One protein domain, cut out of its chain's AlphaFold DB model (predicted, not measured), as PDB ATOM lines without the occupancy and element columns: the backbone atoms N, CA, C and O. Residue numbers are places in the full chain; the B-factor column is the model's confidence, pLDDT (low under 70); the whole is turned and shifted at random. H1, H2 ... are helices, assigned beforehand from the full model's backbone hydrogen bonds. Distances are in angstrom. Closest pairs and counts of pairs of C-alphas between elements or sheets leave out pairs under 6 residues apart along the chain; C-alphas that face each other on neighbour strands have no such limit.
ATOM      1  N   CYS A 502      36.941 -44.626   8.362       70.12
ATOM      2  CA  CYS A 502      38.122 -44.245   9.126       70.12
ATOM      3  C   CYS A 502      37.657 -43.603  10.438       70.12
ATOM      4  O   CYS A 502      36.648 -42.899  10.476       70.12
ATOM      5  N   ALA A 503      38.390 -43.871  11.509       76.44
ATOM      6  CA  ALA A 503      38.182 -43.278  12.818       76.44
ATOM      7  C   ALA A 503      39.535 -42.790  13.332       76.44
ATOM      8  O   ALA A 503      40.563 -43.425  13.072       76.44
ATOM      9  N   ASP A 504      39.511 -41.669  14.040       88.50
ATOM     10  CA  ASP A 504      40.652 -41.189  14.804       88.50
ATOM     11  C   ASP A 504      40.758 -42.008  16.102       88.50
ATOM     12  O   ASP A 504      39.747 -42.338  16.726       88.50
ATOM     13  N   ARG A 505      41.980 -42.380  16.491       89.31
ATOM     14  CA  ARG A 505      42.260 -43.120  17.727       89.31
ATOM     15  C   ARG A 505      42.198 -42.187  18.934       89.31
ATOM     16  O   ARG A 505      43.146 -41.449  19.193       89.31
ATOM     17  N   ASP A 506      41.125 -42.298  19.715       87.62
ATOM     18  CA  ASP A 506      40.967 -41.616  21.012       87.62
ATOM     19  C   ASP A 506      42.094 -41.943  22.018       87.62
ATOM     20  O   ASP A 506      42.272 -41.217  22.994       87.62
ATOM     21  N   ASP A 507      42.841 -43.036  21.805       88.69
ATOM     22  CA  ASP A 507      43.960 -43.489  22.637       88.69
ATOM     23  C   ASP A 507      45.352 -43.062  22.124       88.69
ATOM     24  O   ASP A 507      46.352 -43.344  22.787       88.69
ATOM     25  N   TRP A 508      45.443 -42.383  20.973       92.38
ATOM     26  CA  TRP A 508      46.718 -41.966  20.378       92.38
ATOM     27  C   TRP A 508      47.110 -40.531  20.749       92.38
ATOM     28  O   TRP A 508      46.313 -39.598  20.637       92.38
ATOM     29  N   TYR A 509      48.385 -40.342  21.115       92.50
ATOM     30  CA  TYR A 509      48.956 -39.034  21.439       92.50
ATOM     31  C   TYR A 509      50.442 -38.942  21.066       92.50
ATOM     32  O   TYR A 509      51.210 -39.877  21.298       92.50
ATOM     33  N   LYS A 510      50.908 -37.782  20.578       92.81
ATOM     34  CA  LYS A 510      52.341 -37.563  20.284       92.81
ATOM     35  C   LYS A 510      53.198 -37.495  21.561       92.81
ATOM     36  O   LYS A 510      53.250 -36.445  22.213       92.81
ATOM     37  N   LYS A 511      53.977 -38.552  21.826       86.75
ATOM     38  CA  LYS A 511      55.016 -38.649  22.877       86.75
ATOM     39  C   LYS A 511      54.515 -38.368  24.306       86.75
ATOM     40  O   LYS A 511      55.029 -37.470  24.980       86.75
ATOM     41  N   ALA A 512      53.496 -39.104  24.738       79.19
ATOM     42  CA  ALA A 512      52.901 -39.110  26.073       79.19
ATOM     43  C   ALA A 512      52.362 -37.745  26.513       79.19
ATOM     44  O   ALA A 512      52.435 -37.361  27.682       79.19
ATOM     45  N   GLN A 513      51.822 -36.980  25.559       87.25
ATOM     46  CA  GLN A 513      51.239 -35.664  25.805       87.25
ATOM     47  C   GLN A 513      49.752 -35.692  25.431       87.25
ATOM     48  O   GLN A 513      49.442 -35.469  24.266       87.25
ATOM     49  N   PRO A 514      48.824 -35.905  26.390       87.12
ATOM     50  CA  PRO A 514      47.385 -36.068  26.119       87.12
ATOM     51  C   PRO A 514      46.663 -34.874  25.467       87.12
ATOM     52  O   PRO A 514      45.464 -34.929  25.236       87.12
ATOM     53  N   TRP A 515      47.377 -33.777  25.199       86.75
ATOM     54  CA  TRP A 515      46.913 -32.613  24.437       86.75
ATOM     55  C   TRP A 515      47.414 -32.605  22.980       86.75
ATOM     56  O   TRP A 515      47.195 -31.635  22.259       86.75
ATOM     57  N   LYS A 516      48.144 -33.649  22.566       93.62
ATOM     58  CA  LYS A 516      48.633 -33.879  21.200       93.62
ATOM     59  C   LYS A 516      47.928 -35.069  20.559       93.62
ATOM     60  O   LYS A 516      48.571 -35.998  20.076       93.62
ATOM     61  N   ASP A 517      46.613 -35.011  20.652       93.94
ATOM     62  CA  ASP A 517      45.619 -35.904  20.077       93.94
ATOM     63  C   ASP A 517      45.416 -35.640  18.570       93.94
ATOM     64  O   ASP A 517      46.128 -34.852  17.939       93.94
ATOM     65  N   CYS A 518      44.415 -36.285  17.976       93.19
ATOM     66  CA  CYS A 518      44.049 -36.061  16.582       93.19
ATOM     67  C   CYS A 518      43.539 -34.626  16.295       93.19
ATOM     68  O   CYS A 518      44.006 -34.027  15.326       93.19
ATOM     69  N   PRO A 519      42.725 -33.976  17.153       94.31
ATOM     70  CA  PRO A 519      42.491 -32.527  17.086       94.31
ATOM     71  C   PRO A 519      43.767 -31.660  17.024       94.31
ATOM     72  O   PRO A 519      43.824 -30.700  16.249       94.31
ATOM     73  N   TRP A 520      44.825 -31.999  17.771       93.44
ATOM     74  CA  TRP A 520      46.128 -31.336  17.636       93.44
ATOM     75  C   TRP A 520      46.795 -31.616  16.286       93.44
ATOM     76  O   TRP A 520      47.426 -30.710  15.737       93.44
ATOM     77  N   VAL A 521      46.658 -32.816  15.716       93.38
ATOM     78  CA  VAL A 521      47.141 -33.118  14.354       93.38
ATOM     79  C   VAL A 521      46.398 -32.259  13.318       93.38
ATOM     80  O   VAL A 521      47.041 -31.565  12.527       93.38
ATOM     81  N   ALA A 522      45.065 -32.190  13.401       88.56
ATOM     82  CA  ALA A 522      44.199 -31.424  12.498       88.56
ATOM     83  C   ALA A 522      44.536 -29.922  12.440       88.56
ATOM     84  O   ALA A 522      44.309 -29.257  11.428       88.56
ATOM     85  N   ALA A 523      45.116 -29.375  13.511       87.75
ATOM     86  CA  ALA A 523      45.514 -27.973  13.592       87.75
ATOM     87  C   ALA A 523      46.767 -27.599  12.759       87.75
ATOM     88  O   ALA A 523      47.121 -26.419  12.727       87.75
ATOM     89  N   LEU A 524      47.451 -28.554  12.106       85.62
ATOM     90  CA  LEU A 524      48.499 -28.277  11.106       85.62
ATOM     91  C   LEU A 524      48.680 -29.468  10.141       85.62
ATOM     92  O   LEU A 524      49.667 -30.201  10.209       85.62
ATOM     93  N   LEU A 525      47.711 -29.649   9.247       78.75
ATOM     94  CA  LEU A 525      47.782 -30.614   8.147       78.75
ATOM     95  C   LEU A 525      48.581 -30.048   6.951       78.75
ATOM     96  O   LEU A 525      48.520 -28.836   6.722       78.75
ATOM     97  N   PRO A 526      49.287 -30.890   6.169       74.44
ATOM     98  CA  PRO A 526      49.519 -32.320   6.408       74.44
ATOM     99  C   PRO A 526      50.610 -32.591   7.463       74.44
ATOM    100  O   PRO A 526      50.607 -33.653   8.070       74.44
ATOM    101  N   SER A 527      51.490 -31.625   7.759       85.31
ATOM    102  CA  SER A 527      52.777 -31.795   8.474       85.31
ATOM    103  C   SER A 527      52.734 -32.309   9.927       85.31
ATOM    104  O   SER A 527      53.767 -32.383  10.596       85.31
ATOM    105  N   ARG A 528      51.558 -32.620  10.485       91.75
ATOM    106  CA  ARG A 528      51.427 -33.355  11.757       91.75
ATOM    107  C   ARG A 528      51.073 -34.829  11.576       91.75
ATOM    108  O   ARG A 528      51.190 -35.556  12.554       91.75
ATOM    109  N   CYS A 529      50.714 -35.280  10.378       92.31
ATOM    110  CA  CYS A 529      50.396 -36.675  10.073       92.31
ATOM    111  C   CYS A 529      51.631 -37.599  10.135       92.31
ATOM    112  O   CYS A 529      51.520 -38.756  10.529       92.31
ATOM    113  N   GLU A 530      52.829 -37.056   9.905       91.69
ATOM    114  CA  GLU A 530      54.129 -37.707  10.158       91.69
ATOM    115  C   GLU A 530      54.497 -37.799  11.657       91.69
ATOM    116  O   GLU A 530      55.547 -38.327  12.032       91.69
ATOM    117  N   ALA A 531      53.691 -37.244  12.570       89.81
ATOM    118  CA  ALA A 531      53.990 -37.336  13.994       89.81
ATOM    119  C   ALA A 531      53.842 -38.776  14.494       89.81
ATOM    120  O   ALA A 531      52.766 -39.344  14.386       89.81
ATOM    121  N   LYS A 532      54.877 -39.325  15.134       92.81
ATOM    122  CA  LYS A 532      54.781 -40.590  15.877       92.81
ATOM    123  C   LYS A 532      54.202 -40.428  17.284       92.81
ATOM    124  O   LYS A 532      54.515 -39.447  17.971       92.81
ATOM    125  N   GLY A 533      53.401 -41.409  17.696       90.19
ATOM    126  CA  GLY A 533      52.908 -41.604  19.060       90.19
ATOM    127  C   GLY A 533      53.955 -42.214  19.999       90.19
ATOM    128  O   GLY A 533      55.153 -42.165  19.721       90.19
ATOM    129  N   ASP A 534      53.501 -42.776  21.122       84.38
ATOM    130  CA  ASP A 534      54.338 -43.574  22.041       84.38
ATOM    131  C   ASP A 534      54.470 -45.041  21.621       84.38
ATOM    132  O   ASP A 534      55.465 -45.687  21.935       84.38
ATOM    133  N   ASP A 535      53.476 -45.562  20.900       85.69
ATOM    134  CA  ASP A 535      53.451 -46.908  20.318       85.69
ATOM    135  C   ASP A 535      54.142 -46.958  18.939       85.69
ATOM    136  O   ASP A 535      53.876 -47.847  18.134       85.69
ATOM    137  N   ASP A 536      54.999 -45.968  18.657       87.88
ATOM    138  CA  ASP A 536      55.655 -45.682  17.373       87.88
ATOM    139  C   ASP A 536      54.717 -45.460  16.162       87.88
ATOM    140  O   ASP A 536      55.213 -45.071  15.101       87.88
ATOM    141  N   THR A 537      53.391 -45.613  16.315       90.75
ATOM    142  CA  THR A 537      52.414 -45.421  15.226       90.75
ATOM    143  C   THR A 537      52.322 -43.961  14.801       90.75
ATOM    144  O   THR A 537      52.360 -43.035  15.626       90.75
ATOM    145  N   TYR A 538      52.196 -43.737  13.498       91.75
ATOM    146  CA  TYR A 538      52.075 -42.407  12.923       91.75
ATOM    147  C   TYR A 538      50.663 -41.840  13.085       91.75
ATOM    148  O   TYR A 538      49.658 -42.553  13.079       91.75
ATOM    149  N   ALA A 539      50.571 -40.516  13.135       89.94
ATOM    150  CA  ALA A 539      49.304 -39.804  13.133       89.94
ATOM    151  C   ALA A 539      48.469 -40.085  11.871       89.94
ATOM    152  O   ALA A 539      47.251 -40.071  11.971       89.94
ATOM    153  N   TRP A 540      49.053 -40.418  10.714       86.94
ATOM    154  CA  TRP A 540      48.258 -40.876   9.564       86.94
ATOM    155  C   TRP A 540      47.645 -42.277   9.751       86.94
ATOM    156  O   TRP A 540      46.575 -42.542   9.213       86.94
ATOM    157  N   GLU A 541      48.256 -43.159  10.552       85.94
ATOM    158  CA  GLU A 541      47.715 -44.491  10.884       85.94
ATOM    159  C   GLU A 541      46.649 -44.424  11.984       85.94
ATOM    160  O   GLU A 541      45.673 -45.183  11.979       85.94
ATOM    161  N   ALA A 542      46.853 -43.522  12.947       90.88
ATOM    162  CA  ALA A 542      46.034 -43.389  14.142       90.88
ATOM    163  C   ALA A 542      44.909 -42.357  13.991       90.88
ATOM    164  O   ALA A 542      43.761 -42.643  14.319       90.88
ATOM    165  N   CYS A 543      45.212 -41.178  13.452       91.81
ATOM    166  CA  CYS A 543      44.290 -40.065  13.224       91.81
ATOM    167  C   CYS A 543      43.799 -40.053  11.770       91.81
ATOM    168  O   CYS A 543      43.945 -39.066  11.046       91.81
ATOM    169  N   ARG A 544      43.253 -41.187  11.319       86.31
ATOM    170  CA  ARG A 544      42.929 -41.440   9.907       86.31
ATOM    171  C   ARG A 544      41.864 -40.512   9.310       86.31
ATOM    172  O   ARG A 544      41.939 -40.213   8.121       86.31
ATOM    173  N   VAL A 545      40.889 -40.034  10.087       85.62
ATOM    174  CA  VAL A 545      39.913 -39.028   9.613       85.62
ATOM    175  C   VAL A 545      40.606 -37.684   9.459       85.62
ATOM    176  O   VAL A 545      40.522 -37.051   8.408       85.62
ATOM    177  N   THR A 546      41.332 -37.277  10.499       87.56
ATOM    178  CA  THR A 546      42.100 -36.032  10.519       87.56
ATOM    179  C   THR A 546      43.128 -35.960   9.382       87.56
ATOM    180  O   THR A 546      43.267 -34.913   8.754       87.56
ATOM    181  N   CYS A 547      43.813 -37.064   9.083       88.19
ATOM    182  CA  CYS A 547      44.847 -37.159   8.051       88.19
ATOM    183  C   CYS A 547      44.324 -37.532   6.653       88.19
ATOM    184  O   CYS A 547      45.111 -37.925   5.799       88.19
ATOM    185  N   GLY A 548      43.022 -37.361   6.387       76.88
ATOM    186  CA  GLY A 548      42.508 -37.268   5.015       76.88
ATOM    187  C   GLY A 548      41.719 -38.461   4.473       76.88
ATOM    188  O   GLY A 548      41.389 -38.445   3.290       76.88
ATOM    189  N   CYS A 549      41.347 -39.464   5.280       76.00
ATOM    190  CA  CYS A 549      40.453 -40.525   4.798       76.00
ATOM    191  C   CYS A 549      39.103 -39.985   4.291       76.00
ATOM    192  O   CYS A 549      38.260 -39.544   5.075       76.00
ATOM    193  N   THR A 550      38.825 -40.173   3.002       56.53
ATOM    194  CA  THR A 550      37.543 -39.847   2.355       56.53
ATOM    195  C   THR A 550      36.697 -41.093   2.063       56.53
ATOM    196  O   THR A 550      36.190 -41.285   0.960       56.53
ATOM    197  N   ALA A 551      36.490 -41.948   3.069       52.97
ATOM    198  CA  ALA A 551      35.582 -43.092   2.956       52.97
ATOM    199  C   ALA A 551      34.112 -42.661   3.179       52.97
ATOM    200  O   ALA A 551      33.780 -42.204   4.278       52.97
TER     201      ALA A 551
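What this domain is: This is residues 502 to 551 of the 852 residues of an uncharacterized protein of Aureococcus anophagefferens (UniProt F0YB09). There is little regular structure here: look for a small knot of loops with two very short helices, H1 and H2, set within it. The loops turn round near residues 512 and 534 at one end of the long axis, and both ends of the printed part lie at the other. The printed part has 50 residues, with H1 then H2, no named strand and only 9 residues in named elements, class all helix. It is compact, with a radius of gyration of the C-alphas of 9.3 A, and spans 29 by 18 by 15 A.

How they stand to each other: Begin at H1, residues 518 to 522; it only just touches H2, residues 539 to 542, with 3 pairs of C-alphas within 8 A. Their closest C-alphas, those of Val 521 and Ala 539, are 7.1 A apart. In H1 the O i to N i+4 pair is within hydrogen-bond range; H2 is too short for such a pair.

Where its parts are: Find C-alpha 518 at (44.049, -36.061, 16.582); from there H1 runs 6.2 A to C-alpha 522. H2 runs 5.0 A from C-alpha 539 to C-alpha 542 at (46.034, -43.389, 14.142).

The domain as a whole: The C-alphas of Ala 512 and Ala 551 are the two farthest apart, 29.2 A. The H1 to H2 link, 16 residues, is long. The printed part has no cut; pLDDT is under 70 at residues 550 to 551.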